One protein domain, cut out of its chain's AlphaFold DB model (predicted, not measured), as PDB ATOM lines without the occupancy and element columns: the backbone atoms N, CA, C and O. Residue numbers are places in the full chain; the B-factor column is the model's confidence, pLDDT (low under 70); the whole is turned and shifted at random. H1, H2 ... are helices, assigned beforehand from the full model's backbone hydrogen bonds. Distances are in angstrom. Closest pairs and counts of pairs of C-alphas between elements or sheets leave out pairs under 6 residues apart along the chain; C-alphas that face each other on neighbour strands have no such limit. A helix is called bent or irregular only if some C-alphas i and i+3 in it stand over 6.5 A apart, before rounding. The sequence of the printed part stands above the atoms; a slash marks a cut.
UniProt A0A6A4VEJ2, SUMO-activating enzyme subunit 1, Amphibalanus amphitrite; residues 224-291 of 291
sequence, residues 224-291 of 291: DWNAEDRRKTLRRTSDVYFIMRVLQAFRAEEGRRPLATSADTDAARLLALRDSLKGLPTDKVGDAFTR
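Overview. This is residues 224 to 291 of the 291 residues of the protein "SUMO-activating enzyme subunit 1" of Amphibalanus amphitrite (UniProt A0A6A4VEJ2). Two longer helices, H2 and H3, make the body, set only just about perpendicular to each other, at 72 degrees, as a lopsided cross in which residues 246 to 250 of H2 meet residues 269 to 274 of H3. The short H4 packs on H3 near the kink in that helix, while H1 lies off at one end of the long axis and touches no other helix. The printed part has 68 residues, with four named helices in the order H1, H2, H3, H4 and no named strand; its class is all helix. It is only just compact, close to loose, with a radius of gyration of the C-alphas of 12.7 A, and only just elongated, spanning 42 by 21 by 15 A.

Along the chain. The printed part begins at Asp 224, and H1 follows at residues 228 to 236, from C-alpha 228 at (-10.069, 19.845, 20.507), 14.6 A from first to last C-alpha. H1 is irregular: C-alphas 229 and 232 are 7.2 A apart. H2, residues 239 to 254, is 22.8 A long and begins with C-alpha 239 at (-1.922, 4.173, 27.502). H3, residues 260 to 276, is 23.1 A long; it is irregular, with C-alphas 261 and 264 8.6 A apart, and has a kink of 44 degrees near residue 267. H4, residues 287 to 290, ends with C-alpha 290 at (-5.883, -8.472, 27.389); it is neither bent nor irregular, but only just: C-alphas 287 and 290 are 6.2 A apart.

Arrangement. H1 is apart from H2, H3 and H4. H2 touches H3 with residues 246 to 250 alone, and H3 touches H2 with residues 269 to 274 alone; the closest C-alphas are those of Val 246 and Arg 274, 5.7 A apart. Their lines stand only just about perpendicular, at 72 degrees. H3 touches H4 with residues 267 to 271 alone, and the closest C-alphas, those of Ala 267 and Thr 290, are 5.1 A apart. H2 and H4 are close but not clearly touching; their closest C-alphas, those of Ile 243 and Phe 289, are 7.0 A apart. In H2 every O i to N i+4 pair is within hydrogen-bond range, against 11 of 13 in H3 and 2 of 5 in H1, where 3 of 6 O i to N i+3 pairs are within range; H4 is too short for an O i to N i+4 pair, and its 1 O i to N i+3 pair is within range.

Size, cuts and confidence. The two C-alphas farthest apart are those of Asp 229 and Thr 261, 42.3 A, and the first and last printed C-alphas are 27.6 A apart. The printed part has no cut and ends at Arg 291, the chain's last residue. The links from H1 to H2 and from H2 to H3 are tight, and the link of 10 residues from H3 to H4 is short. The mean pLDDT of the printed part is 87.6; residues 279 and 282 are under 70.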
ATOM      1  N   ASP A 224     -13.504  14.602  28.931       86.81
ATOM      2  CA  ASP A 224     -13.797  14.437  27.506       86.81
ATOM      3  C   ASP A 224     -12.509  14.527  26.674       86.81
ATOM      4  O   ASP A 224     -11.957  15.604  26.430       86.81
ATOM      5  N   TRP A 225     -12.017  13.372  26.236       86.00
ATOM      6  CA  TRP A 225     -10.814  13.270  25.412       86.00
ATOM      7  C   TRP A 225     -11.043  13.603  23.931       86.00
ATOM      8  O   TRP A 225     -10.062  13.742  23.197       86.00
ATOM      9  N   ASN A 226     -12.296  13.773  23.488       82.44
ATOM     10  CA  ASN A 226     -12.613  14.178  22.114       82.44
ATOM     11  C   ASN A 226     -12.514  15.697  21.903       82.44
ATOM     12  O   ASN A 226     -12.466  16.157  20.759       82.44
ATOM     13  N   ALA A 227     -12.463  16.475  22.987       85.19
ATOM     14  CA  ALA A 227     -12.370  17.926  22.932       85.19
ATOM     15  C   ALA A 227     -11.077  18.394  22.230       85.19
ATOM     16  O   ALA A 227      -9.982  17.859  22.442       85.19
ATOM     17  N   GLU A 228     -11.186  19.407  21.360       80.50
ATOM     18  CA  GLU A 228     -10.069  19.845  20.507       80.50
ATOM     19  C   GLU A 228      -8.860  20.352  21.303       80.50
ATOM     20  O   GLU A 228      -7.709  20.109  20.921       80.50
ATOM     21  N   ASP A 229      -9.107  20.998  22.440       87.06
ATOM     22  CA  ASP A 229      -8.090  21.515  23.354       87.06
ATOM     23  C   ASP A 229      -7.324  20.397  24.088       87.06
ATOM     24  O   ASP A 229      -6.198  20.609  24.553       87.06
ATOM     25  N   ARG A 230      -7.870  19.174  24.131       85.88
ATOM     26  CA  ARG A 230      -7.255  18.009  24.784       85.88
ATOM     27  C   ARG A 230      -6.334  17.190  23.887       85.88
ATOM     28  O   ARG A 230      -5.549  16.402  24.416       85.88
ATOM     29  N   ARG A 231      -6.308  17.413  22.566       83.94
ATOM     30  CA  ARG A 231      -5.497  16.614  21.616       83.94
ATOM     31  C   ARG A 231      -4.005  16.542  21.969       83.94
ATOM     32  O   ARG A 231      -3.382  15.491  21.820       83.94
ATOM     33  N   LYS A 232      -3.401  17.646  22.431       87.69
ATOM     34  CA  LYS A 232      -1.975  17.667  22.827       87.69
ATOM     35  C   LYS A 232      -1.727  16.871  24.107       87.69
ATOM     36  O   LYS A 232      -0.743  16.137  24.182       87.69
ATOM     37  N   THR A 233      -2.612  17.017  25.091       88.50
ATOM     38  CA  THR A 233      -2.553  16.275  26.356       88.50
ATOM     39  C   THR A 233      -2.725  14.788  26.093       88.50
ATOM     40  O   THR A 233      -1.880  14.009  26.513       88.50
ATOM     41  N   LEU A 234      -3.718  14.418  25.284       87.44
ATOM     42  CA  LEU A 234      -4.013  13.043  24.894       87.44
ATOM     43  C   LEU A 234      -2.792  12.296  24.349       87.44
ATOM     44  O   LEU A 234      -2.513  11.167  24.745       87.44
ATOM     45  N   ARG A 235      -2.015  12.943  23.472       86.81
ATOM     46  CA  ARG A 235      -0.792  12.343  22.919       86.81
ATOM     47  C   ARG A 235       0.237  12.014  24.001       86.81
ATOM     48  O   ARG A 235       0.900  10.988  23.883       86.81
ATOM     49  N   ARG A 236       0.340  12.851  25.038       90.19
ATOM     50  CA  ARG A 236       1.276  12.704  26.167       90.19
ATOM     51  C   ARG A 236       0.743  11.812  27.288       90.19
ATOM     52  O   ARG A 236       1.538  11.369  28.111       90.19
ATOM     53  N   THR A 237      -0.565  11.570  27.338       90.94
ATOM     54  CA  THR A 237      -1.179  10.664  28.310       90.94
ATOM     55  C   THR A 237      -0.742   9.227  28.032       90.94
ATOM     56  O   THR A 237      -0.735   8.778  26.878       90.94
ATOM     57  N   SER A 238      -0.375   8.531  29.108       90.94
ATOM     58  CA  SER A 238      -0.035   7.109  29.095       90.94
ATOM     59  C   SER A 238      -1.228   6.261  28.642       90.94
ATOM     60  O   SER A 238      -2.372   6.552  28.996       90.94
ATOM     61  N   ASP A 239      -0.954   5.206  27.884       90.44
ATOM     62  CA  ASP A 239      -1.922   4.173  27.502       90.44
ATOM     63  C   ASP A 239      -2.533   3.463  28.719       90.44
ATOM     64  O   ASP A 239      -3.721   3.141  28.708       90.44
ATOM     65  N   VAL A 240      -1.768   3.324  29.806       91.12
ATOM     66  CA  VAL A 240      -2.214   2.717  31.070       91.12
ATOM     67  C   VAL A 240      -3.487   3.374  31.605       91.12
ATOM     68  O   VAL A 240      -4.363   2.670  32.094       91.12
ATOM     69  N   TYR A 241      -3.647   4.698  31.476       91.50
ATOM     70  CA  TYR A 241      -4.885   5.367  31.898       91.50
ATOM     71  C   TYR A 241      -6.099   4.796  31.154       91.50
ATOM     72  O   TYR A 241      -7.111   4.468  31.766       91.50
ATOM     73  N   PHE A 242      -5.981   4.632  29.839       91.56
ATOM     74  CA  PHE A 242      -7.055   4.146  28.980       91.56
ATOM     75  C   PHE A 242      -7.324   2.652  29.189       91.56
ATOM     76  O   PHE A 242      -8.482   2.259  29.298       91.56
ATOM     77  N   ILE A 243      -6.272   1.841  29.349       92.50
ATOM     78  CA  ILE A 243      -6.375   0.426  29.744       92.50
ATOM     79  C   ILE A 243      -7.156   0.295  31.058       92.50
ATOM     80  O   ILE A 243      -8.087  -0.505  31.158       92.50
ATOM     81  N   MET A 244      -6.835   1.130  32.049       91.94
ATOM     82  CA  MET A 244      -7.532   1.139  33.332       91.94
ATOM     83  C   MET A 244      -9.019   1.481  33.194       91.94
ATOM     84  O   MET A 244      -9.833   0.835  33.850       91.94
ATOM     85  N   ARG A 245      -9.400   2.416  32.308       92.00
ATOM     86  CA  ARG A 245     -10.821   2.716  32.036       92.00
ATOM     87  C   ARG A 245     -11.569   1.501  31.487       92.00
ATOM     88  O   ARG A 245     -12.696   1.251  31.908       92.00
ATOM     89  N   VAL A 246     -10.946   0.723  30.598       93.31
ATOM     90  CA  VAL A 246     -11.549  -0.509  30.056       93.31
ATOM     91  C   VAL A 246     -11.728  -1.563  31.153       93.31
ATOM     92  O   VAL A 246     -12.796  -2.159  31.268       93.31
ATOM     93  N   LEU A 247     -10.716  -1.763  32.002       93.12
ATOM     94  CA  LEU A 247     -10.774  -2.717  33.119       93.12
ATOM     95  C   LEU A 247     -11.826  -2.328  34.170       93.12
ATOM     96  O   LEU A 247     -12.538  -3.189  34.690       93.12
ATOM     97  N   GLN A 248     -11.955  -1.033  34.461       91.75
ATOM     98  CA  GLN A 248     -12.995  -0.497  35.343       91.75
ATOM     99  C   GLN A 248     -14.395  -0.708  34.756       91.75
ATOM    100  O   GLN A 248     -15.293  -1.138  35.480       91.75
ATOM    101  N   ALA A 249     -14.575  -0.473  33.452       92.31
ATOM    102  CA  ALA A 249     -15.840  -0.723  32.764       92.31
ATOM    103  C   ALA A 249     -16.218  -2.210  32.778       92.31
ATOM    104  O   ALA A 249     -17.348  -2.545  33.125       92.31
ATOM    105  N   PHE A 250     -15.260  -3.106  32.506       94.12
ATOM    106  CA  PHE A 250     -15.471  -4.554  32.618       94.12
ATOM    107  C   PHE A 250     -15.985  -4.920  34.004       94.12
ATOM    108  O   PHE A 250     -16.976  -5.630  34.146       94.12
ATOM    109  N   ARG A 251     -15.341  -4.387  35.042       92.44
ATOM    110  CA  ARG A 251     -15.740  -4.657  36.418       92.44
ATOM    111  C   ARG A 251     -17.135  -4.128  36.746       92.44
ATOM    112  O   ARG A 251     -17.851  -4.772  37.510       92.44
ATOM    113  N   ALA A 252     -17.504  -2.970  36.207       91.12
ATOM    114  CA  ALA A 252     -18.822  -2.386  36.410       91.12
ATOM    115  C   ALA A 252     -19.936  -3.229  35.766       91.12
ATOM    116  O   ALA A 252     -21.001  -3.364  36.362       91.12
ATOM    117  N   GLU A 253     -19.687  -3.812  34.589       92.88
ATOM    118  CA  GLU A 253     -20.676  -4.631  33.878       92.88
ATOM    119  C   GLU A 253     -20.749  -6.074  34.392       92.88
ATOM    120  O   GLU A 253     -21.838  -6.604  34.590       92.88
ATOM    121  N   GLU A 254     -19.602  -6.705  34.643       92.19
ATOM    122  CA  GLU A 254     -19.526  -8.125  35.014       92.19
ATOM    123  C   GLU A 254     -19.606  -8.350  36.533       92.19
ATOM    124  O   GLU A 254     -19.708  -9.485  37.000       92.19
ATOM    125  N   GLY A 255     -19.486  -7.290  37.340       90.69
ATOM    126  CA  GLY A 255     -19.457  -7.376  38.806       90.69
ATOM    127  C   GLY A 255     -18.218  -8.083  39.376       90.69
ATOM    128  O   GLY A 255     -18.127  -8.307  40.583       90.69
ATOM    129  N   ARG A 256     -17.243  -8.428  38.528       91.00
ATOM    130  CA  ARG A 256     -16.002  -9.133  38.883       91.00
ATOM    131  C   ARG A 256     -14.819  -8.621  38.066       91.00
ATOM    132  O   ARG A 256     -14.979  -7.889  37.097       91.00
ATOM    133  N   ARG A 257     -13.609  -9.026  38.451       90.69
ATOM    134  CA  ARG A 257     -12.394  -8.788  37.656       90.69
ATOM    135  C   ARG A 257     -12.239  -9.851  36.556       90.69
ATOM    136  O   ARG A 257     -12.816 -10.935  36.701       90.69
ATOM    137  N   PRO A 258     -11.454  -9.573  35.497       92.50
ATOM    138  CA  PRO A 258     -11.015 -10.604  34.562       92.50
ATOM    139  C   PRO A 258     -10.288 -11.731  35.302       92.50
ATOM    140  O   PRO A 258      -9.500 -11.462  36.214       92.50
ATOM    141  N   LEU A 259     -10.567 -12.984  34.942       90.31
ATOM    142  CA  LEU A 259     -10.005 -14.164  35.602       90.31
ATOM    143  C   LEU A 259      -9.147 -14.971  34.629       90.31
ATOM    144  O   LEU A 259      -9.525 -15.191  33.482       90.31
ATOM    145  N   ALA A 260      -8.033 -15.517  35.123       87.56
ATOM    146  CA  ALA A 260      -7.165 -16.391  34.331       87.56
ATOM    147  C   ALA A 260      -7.885 -17.665  33.843       87.56
ATOM    148  O   ALA A 260      -7.572 -18.194  32.783       87.56
ATOM    149  N   THR A 261      -8.879 -18.147  34.594       89.88
ATOM    150  CA  THR A 261      -9.689 -19.324  34.240       89.88
ATOM    151  C   THR A 261     -10.621 -19.097  33.052       89.88
ATOM    152  O   THR A 261     -11.034 -20.059  32.416       89.88
ATOM    153  N   SER A 262     -10.973 -17.842  32.769       92.50
ATOM    154  CA  SER A 262     -11.869 -17.420  31.685       92.50
ATOM    155  C   SER A 262     -11.165 -16.436  30.749       92.50
ATOM    156  O   SER A 262     -11.796 -15.528  30.210       92.50
ATOM    157  N   ALA A 263      -9.849 -16.605  30.572       90.88
ATOM    158  CA  ALA A 263      -8.991 -15.643  29.887       90.88
ATOM    159  C   ALA A 263      -9.477 -15.318  28.466       90.88
ATOM    160  O   ALA A 263      -9.624 -14.147  28.139       90.88
ATOM    161  N   ASP A 264      -9.806 -16.325  27.653       92.00
ATOM    162  CA  ASP A 264     -10.229 -16.107  26.262       92.00
ATOM    163  C   ASP A 264     -11.561 -15.345  26.166       92.00
ATOM    164  O   ASP A 264     -11.707 -14.415  25.368       92.00
ATOM    165  N   THR A 265     -12.539 -15.705  27.006       93.88
ATOM    166  CA  THR A 265     -13.853 -15.048  27.026       93.88
ATOM    167  C   THR A 265     -13.769 -13.632  27.586       93.88
ATOM    168  O   THR A 265     -14.376 -12.714  27.032       93.88
ATOM    169  N   ASP A 266     -12.988 -13.436  28.652       94.81
ATOM    170  CA  ASP A 266     -12.803 -12.125  29.272       94.81
ATOM    171  C   ASP A 266     -11.989 -11.204  28.352       94.81
ATOM    172  O   ASP A 266     -12.325 -10.029  28.221       94.81
ATOM    173  N   ALA A 267     -10.988 -11.730  27.638       93.44
ATOM    174  CA  ALA A 267     -10.227 -10.984  26.639       93.44
ATOM    175  C   ALA A 267     -11.121 -10.496  25.493       93.44
ATOM    176  O   ALA A 267     -11.086  -9.314  25.149       93.44
ATOM    177  N   ALA A 268     -11.980 -11.363  24.946       93.50
ATOM    178  CA  ALA A 268     -12.934 -10.966  23.912       93.50
ATOM    179  C   ALA A 268     -13.883  -9.859  24.405       93.50
ATOM    180  O   ALA A 268     -14.163  -8.900  23.680       93.50
ATOM    181  N   ARG A 269     -14.340  -9.951  25.661       93.94
ATOM    182  CA  ARG A 269     -15.192  -8.924  26.274       93.94
ATOM    183  C   ARG A 269     -14.448  -7.607  26.491       93.94
ATOM    184  O   ARG A 269     -15.007  -6.552  26.204       93.94
ATOM    185  N   LEU A 270     -13.197  -7.650  26.948       93.88
ATOM    186  CA  LEU A 270     -12.349  -6.467  27.129       93.88
ATOM    187  C   LEU A 270     -12.102  -5.731  25.806       93.88
ATOM    188  O   LEU A 270     -12.181  -4.503  25.778       93.88
ATOM    189  N   LEU A 271     -11.863  -6.459  24.711       92.56
ATOM    190  CA  LEU A 271     -11.736  -5.868  23.373       92.56
ATOM    191  C   LEU A 271     -13.046  -5.197  22.934       92.56
ATOM    192  O   LEU A 271     -13.030  -4.045  22.505       92.56
ATOM    193  N   ALA A 272     -14.187  -5.868  23.125       92.06
ATOM    194  CA  ALA A 272     -15.494  -5.287  22.814       92.06
ATOM    195  C   ALA A 272     -15.771  -4.009  23.629       92.06
ATOM    196  O   ALA A 272     -16.280  -3.023  23.095       92.06
ATOM    197  N   LEU A 273     -15.399  -4.000  24.913       92.00
ATOM    198  CA  LEU A 273     -15.540  -2.829  25.776       92.00
ATOM    199  C   LEU A 273     -14.658  -1.676  25.317       92.00
ATOM    200  O   LEU A 273     -15.168  -0.568  25.164       92.00
ATOM    201  N   ARG A 274     -13.378  -1.934  25.035       90.69
ATOM    202  CA  ARG A 274     -12.458  -0.934  24.482       90.69
ATOM    203  C   ARG A 274     -13.062  -0.229  23.266       90.69
ATOM    204  O   ARG A 274     -13.010   0.994  23.202       90.69
ATOM    205  N   ASP A 275     -13.643  -0.992  22.345       87.25
ATOM    206  CA  ASP A 275     -14.176  -0.457  21.086       87.25
ATOM    207  C   ASP A 275     -15.513   0.284  21.273       87.25
ATOM    208  O   ASP A 275     -15.853   1.176  20.496       87.25
ATOM    209  N   SER A 276     -16.273  -0.062  22.316       86.19
ATOM    210  CA  SER A 276     -17.575   0.543  22.628       86.19
ATOM    211  C   SER A 276     -17.505   1.809  23.490       86.19
ATOM    212  O   SER A 276     -18.419   2.640  23.447       86.19
ATOM    213  N   LEU A 277     -16.451   1.964  24.297       81.88
ATOM    214  CA  LEU A 277     -16.380   3.034  25.284       81.88
ATOM    215  C   LEU A 277     -16.160   4.389  24.607       81.88
ATOM    216  O   LEU A 277     -15.136   4.670  23.983       81.88
ATOM    217  N   LYS A 278     -17.138   5.279  24.775       71.44
ATOM    218  CA  LYS A 278     -17.081   6.632  24.220       71.44
ATOM    219  C   LYS A 278     -15.950   7.434  24.866       71.44
ATOM    220  O   LYS A 278     -15.827   7.467  26.086       71.44
ATOM    221  N   GLY A 279     -15.167   8.128  24.040       67.62
ATOM    222  CA  GLY A 279     -14.071   8.988  24.505       67.62
ATOM    223  C   GLY A 279     -12.756   8.255  24.770       67.62
ATOM    224  O   GLY A 279     -11.804   8.878  25.230       67.62
ATOM    225  N   LEU A 280     -12.672   6.958  24.464       73.69
ATOM    226  CA  LEU A 280     -11.417   6.217  24.454       73.69
ATOM    227  C   LEU A 280     -10.770   6.295  23.059       73.69
ATOM    228  O   LEU A 280     -11.401   5.918  22.072       73.69
ATOM    229  N   PRO A 281      -9.520   6.776  22.939       72.56
ATOM    230  CA  PRO A 281      -8.793   6.729  21.677       72.56
ATOM    231  C   PRO A 281      -8.426   5.276  21.364       72.56
ATOM    232  O   PRO A 281      -7.637   4.659  22.082       72.56
ATOM    233  N   THR A 282      -8.990   4.718  20.294       67.56
ATOM    234  CA  THR A 282      -8.744   3.324  19.889       67.56
ATOM    235  C   THR A 282      -7.279   3.066  19.526       67.56
ATOM    236  O   THR A 282      -6.809   1.939  19.624       67.56
ATOM    237  N   ASP A 283      -6.525   4.105  19.156       76.88
ATOM    238  CA  ASP A 283      -5.088   4.044  18.866       76.88
ATOM    239  C   ASP A 283      -4.212   3.891  20.119       76.88
ATOM    240  O   ASP A 283      -3.057   3.479  20.013       76.88
ATOM    241  N   LYS A 284      -4.740   4.213  21.308       82.31
ATOM    242  CA  LYS A 284      -3.984   4.169  22.567       82.31
ATOM    243  C   LYS A 284      -4.019   2.813  23.261       82.31
ATOM    244  O   LYS A 284      -3.151   2.564  24.088       82.31
ATOM    245  N   VAL A 285      -4.986   1.948  22.955       83.94
ATOM    246  CA  VAL A 285      -5.168   0.658  23.640       83.94
ATOM    247  C   VAL A 285      -5.094  -0.486  22.627       83.94
ATOM    248  O   VAL A 285      -6.097  -0.918  22.064       83.94
ATOM    249  N   GLY A 286      -3.885  -0.985  22.375       83.62
ATOM    250  CA  GLY A 286      -3.681  -2.149  21.502       83.62
ATOM    251  C   GLY A 286      -4.047  -3.465  22.192       83.62
ATOM    252  O   GLY A 286      -3.989  -3.540  23.410       83.62
ATOM    253  N   ASP A 287      -4.349  -4.519  21.429       86.62
ATOM    254  CA  ASP A 287      -4.881  -5.810  21.920       86.62
ATOM    255  C   ASP A 287      -4.018  -6.523  22.980       86.62
ATOM    256  O   ASP A 287      -4.497  -7.399  23.692       86.62
ATOM    257  N   ALA A 288      -2.736  -6.171  23.106       85.12
ATOM    258  CA  ALA A 288      -1.815  -6.815  24.040       85.12
ATOM    259  C   ALA A 288      -2.216  -6.662  25.520       85.12
ATOM    260  O   ALA A 288      -1.769  -7.457  26.338       85.12
ATOM    261  N   PHE A 289      -3.055  -5.678  25.870       85.31
ATOM    262  CA  PHE A 289      -3.480  -5.452  27.257       85.31
ATOM    263  C   PHE A 289      -4.391  -6.551  27.823       85.31
ATOM    264  O   PHE A 289      -4.558  -6.620  29.038       85.31
ATOM    265  N   THR A 290      -4.995  -7.379  26.965       80.88
ATOM    266  CA  THR A 290      -5.883  -8.472  27.389       80.88
ATOM    267  C   THR A 290      -5.139  -9.778  27.665       80.88
ATOM    268  O   THR A 290      -5.792 -10.783  27.939       80.88
ATOM    269  N   ARG A 291      -3.809  -9.792  27.510       71.88
ATOM    270  CA  ARG A 291      -2.951 -10.966  27.712       71.88
ATOM    271  C   ARG A 291      -2.329 -10.990  29.100       71.88
ATOM    272  O   ARG A 291      -2.005  -9.901  29.623       71.88
TER     273      ARG A 291